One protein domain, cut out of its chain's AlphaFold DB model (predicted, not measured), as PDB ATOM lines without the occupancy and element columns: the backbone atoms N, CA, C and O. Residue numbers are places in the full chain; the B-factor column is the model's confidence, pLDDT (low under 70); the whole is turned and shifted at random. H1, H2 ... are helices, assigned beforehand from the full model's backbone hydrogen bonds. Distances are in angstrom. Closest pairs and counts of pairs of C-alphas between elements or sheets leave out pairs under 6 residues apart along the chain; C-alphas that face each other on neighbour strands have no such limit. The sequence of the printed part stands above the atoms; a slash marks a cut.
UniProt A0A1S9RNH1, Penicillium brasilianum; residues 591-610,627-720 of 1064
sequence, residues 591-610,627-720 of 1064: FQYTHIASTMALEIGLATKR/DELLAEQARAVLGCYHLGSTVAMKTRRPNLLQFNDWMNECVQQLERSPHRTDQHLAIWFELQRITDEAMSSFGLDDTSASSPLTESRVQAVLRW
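AT A GLANCE: This is residues 591 to 610 and 627 to 720 of the 1064 residues of a protein of Penicillium brasilianum (UniProt A0A1S9RNH1). Two long helices, H2 and H4, run side by side and the same way as the core of an elongated body. H3 packs on both of them toward the ends where they begin, H1 crosses H2 on the side away from H4, and the short H5 sits by the last end of H4, reached by a long loop. The printed part has 114 residues with five named helices, in the order H1, H2, H3, H4, H5, and no named strand, and the class is all helix. The whole is compact, with a radius of gyration of the C-alphas of 15.4 A, and spans 48 by 29 by 22 A.

HOW THE PARTS SIT: Begin with H1, residues 591 to 603, which touches H2, residues 628 to 649, with residues 637 to 647 of H2 alone. Their closest C-alphas, those of Ser 598 and Cys 640, are 5.4 A apart, and the two run opposite ways at a steep tilt of 41 degrees. Next find H3, residues 661 to 671, which touches residues 631 to 638 of H2 alone. The closest C-alphas there, of Ala 634 and Cys 666, are 5.1 A apart, at a steep tilt of 63 degrees. H4, residues 676 to 697, forms a helical hairpin with H3, at a shallow tilt of 34 degrees, only just short of steep; the closest C-alphas, of Glu 671 and Gln 679, are 4.7 A apart. H4 also touches H2, the same way at a shallow tilt of 33 degrees, only just short of steep, and the closest C-alphas, of His 642 and Gln 688, are 6.5 A apart. H5, residues 711 to 720, only just touches H4, with 3 pairs of C-alphas within 8 A, the closest being Ser 697 and Val 717 at 6.5 A; the two form a helical hairpin. H1 is apart from H3, H4 and H5. In H1, H2, H3, H4 and H5 every O i to N i+4 pair is within hydrogen-bond range.

IN THESE COORDINATES: Find C-alpha 591 at (146.468, 204.222, 245.979); from there H1 runs 18.5 A to residue 603. H2 begins at C-alpha 628, (174.709, 204.096, 253.560), and runs 30.9 A to residue 649. H3 covers 15.2 A, H4 32.1 A, and H5 14.1 A, ending at C-alpha 720, (150.242, 230.779, 256.459).

THE WHOLE: The two C-alphas farthest apart, of Asp 627 and Thr 710, are 48.0 A apart. Residues 611 to 626 are not printed, and C-alphas 610 and 627 are 15.4 A apart across this cut. The links from H2 to H3 and from H4 to H5 are long, and that from H3 to H4 is tight. The mean pLDDT of the printed part is 87.8; residue 610 and residues 701 to 707 are under 70.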
ATOM      1  N   PHE A 591     146.867 204.028 244.579       84.00
ATOM      2  CA  PHE A 591     146.468 204.222 245.979       84.00
ATOM      3  C   PHE A 591     146.806 202.982 246.817       84.00
ATOM      4  O   PHE A 591     147.421 203.092 247.877       84.00
ATOM      5  N   GLN A 592     146.440 201.800 246.320       88.69
ATOM      6  CA  GLN A 592     146.659 200.512 246.964       88.69
ATOM      7  C   GLN A 592     148.157 200.206 247.081       88.69
ATOM      8  O   GLN A 592     148.609 199.842 248.163       88.69
ATOM      9  N   TYR A 593     148.943 200.420 246.020       91.75
ATOM     10  CA  TYR A 593     150.389 200.162 246.038       91.75
ATOM     11  C   TYR A 593     151.121 201.053 247.059       91.75
ATOM     12  O   TYR A 593     151.921 200.546 247.846       91.75
ATOM     13  N   THR A 594     150.788 202.348 247.137       92.38
ATOM     14  CA  THR A 594     151.335 203.266 248.157       92.38
ATOM     15  C   THR A 594     150.988 202.836 249.583       92.38
ATOM     16  O   THR A 594     151.829 202.931 250.482       92.38
ATOM     17  N   HIS A 595     149.774 202.323 249.807       91.19
ATOM     18  CA  HIS A 595     149.382 201.813 251.121       91.19
ATOM     19  C   HIS A 595     150.115 200.511 251.469       91.19
ATOM     20  O   HIS A 595     150.572 200.389 252.601       91.19
ATOM     21  N   ILE A 596     150.312 199.596 250.511       93.19
ATOM     22  CA  ILE A 596     151.087 198.355 250.705       93.19
ATOM     23  C   ILE A 596     152.550 198.664 251.054       93.19
ATOM     24  O   ILE A 596     153.084 198.094 252.003       93.19
ATOM     25  N   ALA A 597     153.194 199.604 250.352       94.81
ATOM     26  CA  ALA A 597     154.553 200.043 250.685       94.81
ATOM     27  C   ALA A 597     154.633 200.626 252.110       94.81
ATOM     28  O   ALA A 597     155.539 200.295 252.877       94.81
ATOM     29  N   SER A 598     153.641 201.435 252.495       94.31
ATOM     30  CA  SER A 598     153.580 202.075 253.815       94.31
ATOM     31  C   SER A 598     153.309 201.085 254.955       94.31
ATOM     32  O   SER A 598     153.975 201.156 255.989       94.31
ATOM     33  N   THR A 599     152.381 200.132 254.790       94.00
ATOM     34  CA  THR A 599     152.132 199.085 255.799       94.00
ATOM     35  C   THR A 599     153.315 198.133 255.920       94.00
ATOM     36  O   THR A 599     153.698 197.790 257.037       94.00
ATOM     37  N   MET A 600     153.961 197.772 254.808       94.75
ATOM     38  CA  MET A 600     155.165 196.944 254.827       94.75
ATOM     39  C   MET A 600     156.317 197.635 255.570       94.75
ATOM     40  O   MET A 600     156.944 197.014 256.427       94.75
ATOM     41  N   ALA A 601     156.554 198.928 255.313       94.38
ATOM     42  CA  ALA A 601     157.561 199.727 256.017       94.38
ATOM     43  C   ALA A 601     157.274 199.876 257.527       94.38
ATOM     44  O   ALA A 601     158.210 199.939 258.330       94.38
ATOM     45  N   LEU A 602     155.996 199.893 257.929       92.69
ATOM     46  CA  LEU A 602     155.577 199.832 259.333       92.69
ATOM     47  C   LEU A 602     155.845 198.447 259.952       92.69
ATOM     48  O   LEU A 602     156.452 198.381 261.020       92.69
ATOM     49  N   GLU A 603     155.454 197.353 259.288       92.81
ATOM     50  CA  GLU A 603     155.625 195.978 259.795       92.81
ATOM     51  C   GLU A 603     157.096 195.584 259.997       92.81
ATOM     52  O   GLU A 603     157.434 195.008 261.030       92.81
ATOM     53  N   ILE A 604     157.989 195.929 259.059       93.50
ATOM     54  CA  ILE A 604     159.433 195.652 259.203       93.50
ATOM     55  C   ILE A 604     160.161 196.690 260.081       93.50
ATOM     56  O   ILE A 604     161.357 196.558 260.344       93.50
ATOM     57  N   GLY A 605     159.444 197.710 260.568       90.31
ATOM     58  CA  GLY A 605     159.923 198.669 261.563       90.31
ATOM     59  C   GLY A 605     160.724 199.862 261.032       90.31
ATOM     60  O   GLY A 605     161.252 200.610 261.853       90.31
ATOM     61  N   LEU A 606     160.794 200.096 259.712       89.25
ATOM     62  CA  LEU A 606     161.490 201.264 259.132       89.25
ATOM     63  C   LEU A 606     160.940 202.591 259.671       89.25
ATOM     64  O   LEU A 606     161.691 203.539 259.877       89.25
ATOM     65  N   ALA A 607     159.634 202.653 259.938       85.25
ATOM     66  CA  ALA A 607     158.953 203.836 260.461       85.25
ATOM     67  C   ALA A 607     159.079 204.039 261.986       85.25
ATOM     68  O   ALA A 607     158.458 204.953 262.523       85.25
ATOM     69  N   THR A 608     159.853 203.220 262.711       83.56
ATOM     70  CA  THR A 608     159.996 203.321 264.175       83.56
ATOM     71  C   THR A 608     161.459 203.326 264.611       83.56
ATOM     72  O   THR A 608     162.173 202.338 264.448       83.56
ATOM     73  N   LYS A 609     161.887 204.398 265.295       78.44
ATOM     74  CA  LYS A 609     163.231 204.507 265.884       78.44
ATOM     75  C   LYS A 609     163.541 203.337 266.825       78.44
ATOM     76  O   LYS A 609     163.062 203.269 267.963       78.44
ATOM     77  N   ARG A 610     164.408 202.429 266.371       67.69
ATOM     78  CA  ARG A 610     164.849 201.255 267.135       67.69
ATOM     79  C   ARG A 610     165.633 201.718 268.369       67.69
ATOM     80  O   ARG A 610     166.689 202.336 268.246       67.69
ATOM     81  N   ASP A 627     176.560 206.208 257.152       86.62
ATOM     82  CA  ASP A 627     176.004 204.860 257.091       86.62
ATOM     83  C   ASP A 627     175.017 204.790 255.918       86.62
ATOM     84  O   ASP A 627     173.872 205.233 256.017       86.62
ATOM     85  N   GLU A 628     175.492 204.256 254.791       88.62
ATOM     86  CA  GLU A 628     174.709 204.096 253.560       88.62
ATOM     87  C   GLU A 628     173.462 203.225 253.774       88.62
ATOM     88  O   GLU A 628     172.422 203.499 253.187       88.62
ATOM     89  N   LEU A 629     173.513 202.213 254.650       88.88
ATOM     90  CA  LEU A 629     172.354 201.358 254.930       88.88
ATOM     91  C   LEU A 629     171.287 202.120 255.728       88.88
ATOM     92  O   LEU A 629     170.089 201.939 255.504       88.88
ATOM     93  N   LEU A 630     171.705 202.995 256.646       88.69
ATOM     94  CA  LEU A 630     170.790 203.891 257.349       88.69
ATOM     95  C   LEU A 630     170.201 204.952 256.404       88.69
ATOM     96  O   LEU A 630     169.002 205.225 256.474       88.69
ATOM     97  N   ALA A 631     171.000 205.498 255.482       91.75
ATOM     98  CA  ALA A 631     170.521 206.418 254.450       91.75
ATOM     99  C   ALA A 631     169.544 205.735 253.474       91.75
ATOM    100  O   ALA A 631     168.483 206.281 253.188       91.75
ATOM    101  N   GLU A 632     169.827 204.508 253.032       93.00
ATOM    102  CA  GLU A 632     168.934 203.688 252.205       93.00
ATOM    103  C   GLU A 632     167.570 203.468 252.887       93.00
ATOM    104  O   GLU A 632     166.518 203.630 252.260       93.00
ATOM    105  N   GLN A 633     167.575 203.173 254.190       93.94
ATOM    106  CA  GLN A 633     166.359 203.045 255.000       93.94
ATOM    107  C   GLN A 633     165.620 204.383 255.159       93.94
ATOM    108  O   GLN A 633     164.390 204.411 255.060       93.94
ATOM    109  N   ALA A 634     166.348 205.490 255.346       94.44
ATOM    110  CA  ALA A 634     165.793 206.841 255.413       94.44
ATOM    111  C   ALA A 634     165.100 207.244 254.097       94.44
ATOM    112  O   ALA A 634     163.949 207.681 254.128       94.44
ATOM    113  N   ARG A 635     165.742 207.026 252.937       96.19
ATOM    114  CA  ARG A 635     165.145 207.258 251.605       96.19
ATOM    115  C   ARG A 635     163.855 206.455 251.426       96.19
ATOM    116  O   ARG A 635     162.850 207.009 250.991       96.19
ATOM    117  N   ALA A 636     163.859 205.174 251.805       96.31
ATOM    118  CA  ALA A 636     162.701 204.296 251.644       96.31
ATOM    119  C   ALA A 636     161.502 204.713 252.520       96.31
ATOM    120  O   ALA A 636     160.374 204.793 252.026       96.31
ATOM    121  N   VAL A 637     161.723 205.018 253.806       95.31
ATOM    122  CA  VAL A 637     160.627 205.405 254.714       95.31
ATOM    123  C   VAL A 637     160.081 206.801 254.404       95.31
ATOM    124  O   VAL A 637     158.865 206.995 254.411       95.31
ATOM    125  N   LEU A 638     160.953 207.753 254.059       95.75
ATOM    126  CA  LEU A 638     160.541 209.098 253.658       95.75
ATOM    127  C   LEU A 638     159.893 209.101 252.261       95.75
ATOM    128  O   LEU A 638     158.967 209.870 252.016       95.75
ATOM    129  N   GLY A 639     160.284 208.180 251.376       95.31
ATOM    130  CA  GLY A 639     159.596 207.913 250.112       95.31
ATOM    131  C   GLY A 639     158.169 207.400 250.306       95.31
ATOM    132  O   GLY A 639     157.242 207.927 249.690       95.31
ATOM    133  N   CYS A 640     157.961 206.440 251.218       95.69
ATOM    134  CA  CYS A 640     156.616 205.994 251.601       95.69
ATOM    135  C   CYS A 640     155.790 207.151 252.186       95.69
ATOM    136  O   CYS A 640     154.629 207.317 251.820       95.69
ATOM    137  N   TYR A 641     156.400 207.984 253.037       94.88
ATOM    138  CA  TYR A 641     155.768 209.177 253.604       94.88
ATOM    139  C   TYR A 641     155.325 210.178 252.521       94.88
ATOM    140  O   TYR A 641     154.152 210.548 252.470       94.88
ATOM    141  N   HIS A 642     156.227 210.583 251.622       93.62
ATOM    142  CA  HIS A 642     155.948 211.577 250.581       93.62
ATOM    143  C   HIS A 642     154.897 211.095 249.574       93.62
ATOM    144  O   HIS A 642     153.984 211.848 249.222       93.62
ATOM    145  N   LEU A 643     154.971 209.832 249.141       92.50
ATOM    146  CA  LEU A 643     153.970 209.259 248.240       92.50
ATOM    147  C   LEU A 643     152.631 209.036 248.961       92.50
ATOM    148  O   LEU A 643     151.585 209.300 248.370       92.50
ATOM    149  N   GLY A 644     152.647 208.641 250.239       91.75
ATOM    150  CA  GLY A 644     151.464 208.554 251.102       91.75
ATOM    151  C   GLY A 644     150.743 209.896 251.232       91.75
ATOM    152  O   GLY A 644     149.561 209.986 250.905       91.75
ATOM    153  N   SER A 645     151.474 210.953 251.591       90.38
ATOM    154  CA  SER A 645     150.993 212.340 251.651       90.38
ATOM    155  C   SER A 645     150.466 212.838 250.293       90.38
ATOM    156  O   SER A 645     149.348 213.343 250.202       90.38
ATOM    157  N   THR A 646     151.200 212.605 249.199       87.06
ATOM    158  CA  THR A 646     150.775 212.991 247.838       87.06
ATOM    159  C   THR A 646     149.468 212.305 247.420       87.06
ATOM    160  O   THR A 646     148.623 212.910 246.754       87.06
ATOM    161  N   VAL A 647     149.276 211.040 247.802       83.50
ATOM    162  CA  VAL A 647     148.052 210.274 247.528       83.50
ATOM    163  C   VAL A 647     146.903 210.696 248.451       83.50
ATOM    164  O   VAL A 647     145.776 210.837 247.974       83.50
ATOM    165  N   ALA A 648     147.177 210.956 249.732       81.38
ATOM    166  CA  ALA A 648     146.235 211.520 250.698       81.38
ATOM    167  C   ALA A 648     145.656 212.853 250.193       81.38
ATOM    168  O   ALA A 648     144.437 212.982 250.049       81.38
ATOM    169  N   MET A 649     146.527 213.780 249.775       80.56
ATOM    170  CA  MET A 649     146.173 215.057 249.147       80.56
ATOM    171  C   MET A 649     145.244 214.871 247.938       80.56
ATOM    172  O   MET A 649     144.137 215.406 247.909       80.56
ATOM    173  N   LYS A 650     145.648 214.035 246.969       74.25
ATOM    174  CA  LYS A 650     144.907 213.756 245.717       74.25
ATOM    175  C   LYS A 650     143.634 212.907 245.891       74.25
ATOM    176  O   LYS A 650     142.990 212.546 244.897       74.25
ATOM    177  N   THR A 651     143.279 212.537 247.122       72.94
ATOM    178  CA  THR A 651     142.061 211.771 247.434       72.94
ATOM    179  C   THR A 651     141.229 212.347 248.582       72.94
ATOM    180  O   THR A 651     140.153 211.809 248.835       72.94
ATOM    181  N   ARG A 652     141.700 213.408 249.264       70.69
ATOM    182  CA  ARG A 652     141.192 213.894 250.565       70.69
ATOM    183  C   ARG A 652     140.915 212.749 251.550       70.69
ATOM    184  O   ARG A 652     139.832 212.636 252.118       70.69
ATOM    185  N   ARG A 653     141.909 211.876 251.728       71.88
ATOM    186  CA  ARG A 653     141.909 210.797 252.731       71.88
ATOM    187  C   ARG A 653     143.077 210.995 253.701       71.88
ATOM    188  O   ARG A 653     144.096 211.524 253.261       71.88
ATOM    189  N   PRO A 654     142.987 210.553 254.967       73.31
ATOM    190  CA  PRO A 654     144.091 210.674 255.914       73.31
ATOM    191  C   PRO A 654     145.365 209.983 255.415       73.31
ATOM    192  O   PRO A 654     145.314 208.869 254.889       73.31
ATOM    193  N   ASN A 655     146.517 210.621 255.625       82.44
ATOM    194  CA  ASN A 655     147.815 209.994 255.392       82.44
ATOM    195  C   ASN A 655     148.046 208.894 256.448       82.44
ATOM    196  O   ASN A 655     148.148 209.189 257.639       82.44
ATOM    197  N   LEU A 656     148.141 207.631 256.010       81.88
ATOM    198  CA  LEU A 656     148.381 206.473 256.885       81.88
ATOM    199  C   LEU A 656     149.695 206.593 257.675       81.88
ATOM    200  O   LEU A 656     149.806 206.075 258.786       81.88
ATOM    201  N   LEU A 657     150.698 207.251 257.091       87.12
ATOM    202  CA  LEU A 657     152.047 207.345 257.626       87.12
ATOM    203  C   LEU A 657     152.329 208.800 258.017       87.12
ATOM    204  O   LEU A 657     152.898 209.559 257.246       87.12
ATOM    205  N   GLN A 658     151.898 209.203 259.214       86.38
ATOM    206  CA  GLN A 658     152.114 210.565 259.716       86.38
ATOM    207  C   GLN A 658     153.599 210.850 260.007       86.38
ATOM    208  O   GLN A 658     154.316 210.003 260.560       86.38
ATOM    209  N   PHE A 659     154.038 212.071 259.679       90.06
ATOM    210  CA  PHE A 659     155.388 212.553 259.976       90.06
ATOM    211  C   PHE A 659     155.647 212.576 261.490       90.06
ATOM    212  O   PHE A 659     154.764 212.911 262.279       90.06
ATOM    213  N   ASN A 660     156.854 212.201 261.910       89.31
ATOM    214  CA  ASN A 660     157.192 212.018 263.323       89.31
ATOM    215  C   ASN A 660     158.685 212.274 263.606       89.31
ATOM    216  O   ASN A 660     159.484 212.434 262.684       89.31
ATOM    217  N   ASP A 661     159.069 212.274 264.889       90.50
ATOM    218  CA  ASP A 661     160.444 212.546 265.343       90.50
ATOM    219  C   ASP A 661     161.507 211.668 264.660       90.50
ATOM    220  O   ASP A 661     162.620 212.123 264.404       90.50
ATOM    221  N   TRP A 662     161.177 210.414 264.335       90.56
ATOM    222  CA  TRP A 662     162.101 209.514 263.648       90.56
ATOM    223  C   TRP A 662     162.291 209.904 262.180       90.56
ATOM    224  O   TRP A 662     163.417 209.908 261.696       90.56
ATOM    225  N   MET A 663     161.227 210.318 261.490       93.31
ATOM    226  CA  MET A 663     161.326 210.847 260.124       93.31
ATOM    227  C   MET A 663     162.095 212.173 260.080       93.31
ATOM    228  O   MET A 663     162.901 212.369 259.177       93.31
ATOM    229  N   ASN A 664     161.940 213.036 261.088       93.19
ATOM    230  CA  ASN A 664     162.774 214.231 261.265       93.19
ATOM    231  C   ASN A 664     164.265 213.865 261.435       93.19
ATOM    232  O   ASN A 664     165.133 214.451 260.791       93.19
ATOM    233  N   GLU A 665     164.581 212.841 262.237       91.94
ATOM    234  CA  GLU A 665     165.951 212.321 262.334       91.94
ATOM    235  C   GLU A 665     166.467 211.737 261.009       91.94
ATOM    236  O   GLU A 665     167.636 211.946 260.687       91.94
ATOM    237  N   CYS A 666     165.625 211.061 260.220       93.75
ATOM    238  CA  CYS A 666     165.976 210.586 258.878       93.75
ATOM    239  C   CYS A 666     166.258 211.746 257.904       93.75
ATOM    240  O   CYS A 666     167.260 211.704 257.193       93.75
ATOM    241  N   VAL A 667     165.445 212.811 257.902       94.94
ATOM    242  CA  VAL A 667     165.690 214.018 257.083       94.94
ATOM    243  C   VAL A 667     167.034 214.652 257.454       94.94
ATOM    244  O   VAL A 667     167.845 214.919 256.573       94.94
ATOM    245  N   GLN A 668     167.333 214.786 258.749       92.81
ATOM    246  CA  GLN A 668     168.619 215.297 259.244       92.81
ATOM    247  C   GLN A 668     169.829 214.394 258.940       92.81
ATOM    248  O   GLN A 668     170.969 214.858 258.973       92.81
ATOM    249  N   GLN A 669     169.622 213.099 258.682       90.69
ATOM    250  CA  GLN A 669     170.683 212.192 258.226       90.69
ATOM    251  C   GLN A 669     170.970 212.398 256.734       90.69
ATOM    252  O   GLN A 669     172.135 212.463 256.347       90.69
ATOM    253  N   LEU A 670     169.924 212.575 255.917       94.00
ATOM    254  CA  LEU A 670     170.050 212.872 254.487       94.00
ATOM    255  C   LEU A 670     170.622 214.283 254.235       94.00
ATOM    256  O   LEU A 670     171.506 214.442 253.399       94.00
ATOM    257  N   GLU A 671     170.217 215.281 255.028       93.44
ATOM    258  CA  GLU A 671     170.779 216.645 255.044       93.44
ATOM    259  C   GLU A 671     172.305 216.645 255.259       93.44
ATOM    260  O   GLU A 671     173.035 217.417 254.641       93.44
ATOM    261  N   ARG A 672     172.799 215.751 256.126       91.06
ATOM    262  CA  ARG A 672     174.221 215.632 256.502       91.06
ATOM    263  C   ARG A 672     174.987 214.598 255.673       91.06
ATOM    264  O   ARG A 672     176.146 214.313 255.974       91.06
ATOM    265  N   SER A 673     174.351 214.025 254.654       91.19
ATOM    266  CA  SER A 673     174.972 213.070 253.740       91.19
ATOM    267  C   SER A 673     176.075 213.732 252.905       91.19
ATOM    268  O   SER A 673     175.921 214.888 252.500       91.19
ATOM    269  N   PRO A 674     177.171 213.023 252.569       90.25
ATOM    270  CA  PRO A 674     178.121 213.484 251.559       90.25
ATOM    271  C   PRO A 674     177.541 213.425 250.130       90.25
ATOM    272  O   PRO A 674     178.126 213.996 249.211       90.25
ATOM    273  N   HIS A 675     176.403 212.754 249.921       89.50
ATOM    274  CA  HIS A 675     175.760 212.628 248.617       89.50
ATOM    275  C   HIS A 675     174.735 213.749 248.403       89.50
ATOM    276  O   HIS A 675     173.693 213.789 249.055       89.50
ATOM    277  N   ARG A 676     174.982 214.627 247.421       89.56
ATOM    278  CA  ARG A 676     174.076 215.737 247.045       89.56
ATOM    279  C   ARG A 676     172.642 215.277 246.748       89.56
ATOM    280  O   ARG A 676     171.692 216.008 246.994       89.56
ATOM    281  N   THR A 677     172.480 214.046 246.266       89.88
ATOM    282  CA  THR A 677     171.186 213.390 246.040       89.88
ATOM    283  C   THR A 677     170.341 213.279 247.314       89.88
ATOM    284  O   THR A 677     169.142 213.547 247.279       89.88
ATOM    285  N   ASP A 678     170.960 212.950 248.449       93.25
ATOM    286  CA  ASP A 678     170.284 212.885 249.749       93.25
ATOM    287  C   ASP A 678     169.948 214.295 250.262       93.25
ATOM    288  O   ASP A 678     168.869 214.522 250.804       93.25
ATOM    289  N   GLN A 679     170.834 215.267 250.021       92.62
ATOM    290  CA  GLN A 679     170.611 216.674 250.369       92.62
ATOM    291  C   GLN A 679     169.415 217.261 249.593       92.62
ATOM    292  O   GLN A 679     168.561 217.922 250.187       92.62
ATOM    293  N   HIS A 680     169.285 216.951 248.293       91.19
ATOM    294  CA  HIS A 680     168.088 217.272 247.504       91.19
ATOM    295  C   HIS A 680     166.822 216.651 248.112       91.19
ATOM    296  O   HIS A 680     165.800 217.328 248.215       91.19
ATOM    297  N   LEU A 681     166.873 215.382 248.535       92.81
ATOM    298  CA  LEU A 681     165.733 214.714 249.168       92.81
ATOM    299  C   LEU A 681     165.345 215.360 250.503       92.81
ATOM    300  O   LEU A 681     164.159 215.558 250.745       92.81
ATOM    301  N   ALA A 682     166.305 215.743 251.349       94.19
ATOM    302  CA  ALA A 682     166.017 216.441 252.603       94.19
ATOM    303  C   ALA A 682     165.252 217.761 252.363       94.19
ATOM    304  O   ALA A 682     164.230 218.010 253.004       94.19
ATOM    305  N   ILE A 683     165.686 218.549 251.373       93.75
ATOM    306  CA  ILE A 683     165.014 219.785 250.932       93.75
ATOM    307  C   ILE A 683     163.587 219.501 250.411       93.75
ATOM    308  O   ILE A 683     162.653 220.242 250.732       93.75
ATOM    309  N   TRP A 684     163.400 218.407 249.662       92.75
ATOM    310  CA  TRP A 684     162.103 217.961 249.127       92.75
ATOM    311  C   TRP A 684     161.137 217.516 250.240       92.75
ATOM    312  O   TRP A 684     159.958 217.876 250.234       92.75
ATOM    313  N   PHE A 685     161.612 216.768 251.238       93.81
ATOM    314  CA  PHE A 685     160.764 216.311 252.342       93.81
ATOM    315  C   PHE A 685     160.315 217.461 253.254       93.81
ATOM    316  O   PHE A 685     159.194 217.420 253.759       93.81
ATOM    317  N   GLU A 686     161.109 218.526 253.391       92.75
ATOM    318  CA  GLU A 686     160.680 219.756 254.072       92.75
ATOM    319  C   GLU A 686     159.556 220.496 253.321       92.75
ATOM    320  O   GLU A 686     158.611 220.974 253.953       92.75
ATOM    321  N   LEU A 687     159.586 220.520 251.981       93.75
ATOM    322  CA  LEU A 687     158.468 221.006 251.155       93.75
ATOM    323  C   LEU A 687     157.203 220.152 251.363       93.75
ATOM    324  O   LEU A 687     156.101 220.685 251.534       93.75
ATOM    325  N   GLN A 688     157.349 218.823 251.418       93.19
ATOM    326  CA  GLN A 688     156.212 217.940 251.689       93.19
ATOM    327  C   GLN A 688     155.631 218.167 253.089       93.19
ATOM    328  O   GLN A 688     154.413 218.220 253.242       93.19
ATOM    329  N   ARG A 689     156.484 218.368 254.100       93.12
ATOM    330  CA  ARG A 689     156.065 218.625 255.483       93.12
ATOM    331  C   ARG A 689     155.248 219.912 255.614       93.12
ATOM    332  O   ARG A 689     154.225 219.907 256.290       93.12
ATOM    333  N   ILE A 690     155.641 220.986 254.921       94.25
ATOM    334  CA  ILE A 690     154.855 222.236 254.843       94.25
ATOM    335  C   ILE A 690     153.464 221.977 254.235       94.25
ATOM    336  O   ILE A 690     152.473 222.558 254.682       94.25
ATOM    337  N   THR A 691     153.385 221.081 253.250       92.06
ATOM    338  CA  THR A 691     152.133 220.702 252.579       92.06
ATOM    339  C   THR A 691     151.226 219.863 253.496       92.06
ATOM    340  O   THR A 691     150.034 220.141 253.598       92.06
ATOM    341  N   ASP A 692     151.776 218.895 254.237       90.38
ATOM    342  CA  ASP A 692     151.038 218.106 255.244       90.38
ATOM    343  C   ASP A 692     150.521 218.976 256.408       90.38
ATOM    344  O   ASP A 692     149.362 218.849 256.810       90.38
ATOM    345  N   GLU A 693     151.342 219.901 256.922       91.38
ATOM    346  CA  GLU A 693     150.941 220.860 257.966       91.38
ATOM    347  C   GLU A 693     149.767 221.749 257.501       91.38
ATOM    348  O   GLU A 693     148.847 222.026 258.279       91.38
ATOM    349  N   ALA A 694     149.739 222.149 256.223       90.75
ATOM    350  CA  ALA A 694     148.601 222.855 255.634       90.75
ATOM    351  C   ALA A 694     147.351 221.960 255.535       90.75
ATOM    352  O   ALA A 694     146.261 222.394 255.904       90.75
ATOM    353  N   MET A 695     147.485 220.699 255.107       86.75
ATOM    354  CA  MET A 695     146.354 219.764 254.984       86.75
ATOM    355  C   MET A 695     145.697 219.400 256.324       86.75
ATOM    356  O   MET A 695     144.468 219.356 256.402       86.75
ATOM    357  N   SER A 696     146.480 219.211 257.392       86.44
ATOM    358  CA  SER A 696     145.947 219.079 258.760       86.44
ATOM    359  C   SER A 696     145.293 220.389 259.228       86.44
ATOM    360  O   SER A 696     144.201 220.385 259.794       86.44
ATOM    361  N   SER A 697     145.853 221.549 258.866       88.00
ATOM    362  CA  SER A 697     145.207 222.847 259.132       88.00
ATOM    363  C   SER A 697     143.864 223.022 258.396       88.00
ATOM    364  O   SER A 697     142.963 223.699 258.911       88.00
ATOM    365  N   PHE A 698     143.684 222.368 257.241       83.94
ATOM    366  CA  PHE A 698     142.402 222.225 256.537       83.94
ATOM    367  C   PHE A 698     141.447 221.182 257.162       83.94
ATOM    368  O   PHE A 698     140.271 221.167 256.807       83.94
ATOM    369  N   GLY A 699     141.899 220.359 258.115       77.62
ATOM    370  CA  GLY A 699     141.092 219.329 258.784       77.62
ATOM    371  C   GLY A 699     140.946 218.015 258.008       77.62
ATOM    372  O   GLY A 699     140.030 217.250 258.287       77.62
ATOM    373  N   LEU A 700     141.813 217.744 257.023       72.81
ATOM    374  CA  LEU A 700     141.760 216.517 256.205       72.81
ATOM    375  C   LEU A 700     142.254 215.251 256.939       72.81
ATOM    376  O   LEU A 700     142.266 214.158 256.373       72.81
ATOM    377  N   ASP A 701     142.671 215.407 258.191       69.38
ATOM    378  CA  ASP A 701     142.997 214.355 259.148       69.38
ATOM    379  C   ASP A 701     141.769 213.808 259.903       69.38
ATOM    380  O   ASP A 701     141.820 212.669 260.370       69.38
ATOM    381  N   ASP A 702     140.656 214.551 259.965       68.69
ATOM    382  CA  ASP A 702     139.388 214.106 260.561       68.69
ATOM    383  C   ASP A 702     138.306 213.878 259.492       68.69
ATOM    384  O   ASP A 702     137.597 214.791 259.071       68.69
ATOM    385  N   THR A 703     138.120 212.621 259.082       66.75
ATOM    386  CA  THR A 703     137.077 212.245 258.111       66.75
ATOM    387  C   THR A 703     135.646 212.365 258.639       66.75
ATOM    388  O   THR A 703     134.722 212.240 257.841       66.75
ATOM    389  N   SER A 704     135.439 212.600 259.942       65.56
ATOM    390  CA  SER A 704     134.111 212.860 260.524       65.56
ATOM    391  C   SER A 704     133.742 214.353 260.548       65.56
ATOM    392  O   SER A 704     132.602 214.718 260.851       65.56
ATOM    393  N   ALA A 705     134.673 215.242 260.179       63.38
ATOM    394  CA  ALA A 705     134.464 216.686 260.141       63.38
ATOM    395  C   ALA A 705     133.645 217.135 258.909       63.38
ATOM    396  O   ALA A 705     134.151 217.767 257.984       63.38
ATOM    397  N   SER A 706     132.337 216.869 258.923       57.44
ATOM    398  CA  SER A 706     131.388 217.249 257.859       57.44
ATOM    399  C   SER A 706     131.100 218.757 257.740       57.44
ATOM    400  O   SER A 706     130.429 219.190 256.803       57.44
ATOM    401  N   SER A 707     131.581 219.580 258.678       64.75
ATOM    402  CA  SER A 707     131.318 221.025 258.701       64.75
ATOM    403  C   SER A 707     132.347 221.801 257.866       64.75
ATOM    404  O   SER A 707     133.532 221.770 258.206       64.75
ATOM    405  N   PRO A 708     131.938 222.550 256.821       70.56
ATOM    406  CA  PRO A 708     132.869 223.306 255.990       70.56
ATOM    407  C   PRO A 708     133.562 224.422 256.781       70.56
ATOM    408  O   PRO A 708     132.968 225.068 257.648       70.56
ATOM    409  N   LEU A 709     134.830 224.679 256.456       81.19
ATOM    410  CA  LEU A 709     135.602 225.744 257.093       81.19
ATOM    411  C   LEU A 709     135.046 227.130 256.745       81.19
ATOM    412  O   LEU A 709     134.641 227.389 255.611       81.19
ATOM    413  N   THR A 710     135.112 228.060 257.701       85.69
ATOM    414  CA  THR A 710     134.817 229.471 257.426       85.69
ATOM    415  C   THR A 710     135.844 230.051 256.455       85.69
ATOM    416  O   THR A 710     137.033 229.729 256.527       85.69
ATOM    417  N   GLU A 711     135.420 230.971 255.588       87.50
ATOM    418  CA  GLU A 711     136.309 231.604 254.597       87.50
ATOM    419  C   GLU A 711     137.494 232.321 255.262       87.50
ATOM    420  O   GLU A 711     138.611 232.299 254.753       87.50
ATOM    421  N   SER A 712     137.277 232.864 256.463       87.38
ATOM    422  CA  SER A 712     138.319 233.435 257.319       87.38
ATOM    423  C   SER A 712     139.370 232.416 257.783       87.38
ATOM    424  O   SER A 712     140.550 232.757 257.839       87.38
ATOM    425  N   ARG A 713     138.984 231.164 258.085       89.69
ATOM    426  CA  ARG A 713     139.931 230.089 258.426       89.69
ATOM    427  C   ARG A 713     140.665 229.604 257.179       89.69
ATOM    428  O   ARG A 713     141.881 229.474 257.233       89.69
ATOM    429  N   VAL A 714     139.959 229.406 256.063       91.44
ATOM    430  CA  VAL A 714     140.571 229.053 254.767       91.44
ATOM    431  C   VAL A 714     141.639 230.076 254.378       91.44
ATOM    432  O   VAL A 714     142.784 229.708 254.128       91.44
ATOM    433  N   GLN A 715     141.306 231.370 254.408       93.38
ATOM    434  CA  GLN A 715     142.246 232.432 254.054       93.38
ATOM    435  C   GLN A 715     143.424 232.528 255.040       93.38
ATOM    436  O   GLN A 715     144.539 232.837 254.625       93.38
ATOM    437  N   ALA A 716     143.217 232.238 256.330       93.31
ATOM    438  CA  ALA A 716     144.303 232.184 257.310       93.31
ATOM    439  C   ALA A 716     145.278 231.019 257.048       93.31
ATOM    440  O   ALA A 716     146.490 231.227 257.125       93.31
ATOM    441  N   VAL A 717     144.772 229.830 256.693       94.44
ATOM    442  CA  VAL A 717     145.603 228.663 256.337       94.44
ATOM    443  C   VAL A 717     146.384 228.920 255.047       94.44
ATOM    444  O   VAL A 717     147.592 228.698 255.028       94.44
ATOM    445  N   LEU A 718     145.741 229.470 254.010       95.75
ATOM    446  CA  LEU A 718     146.414 229.827 252.755       95.75
ATOM    447  C   LEU A 718     147.532 230.857 252.978       95.75
ATOM    448  O   LEU A 718     148.671 230.587 252.620       95.75
ATOM    449  N   ARG A 719     147.266 231.970 253.681       95.81
ATOM    450  CA  ARG A 719     148.295 232.986 253.992       95.81
ATOM    451  C   ARG A 719     149.463 232.435 254.816       95.81
ATOM    452  O   ARG A 719     150.593 232.908 254.682       95.81
ATOM    453  N   TRP A 720     149.200 231.475 255.704       96.69
ATOM    454  CA  TRP A 720     150.242 230.779 256.459       96.69
ATOM    455  C   TRP A 720     151.094 229.898 255.533       96.69
ATOM    456  O   TRP A 720     152.323 229.972 255.587       96.69
TER     457      TRP A 720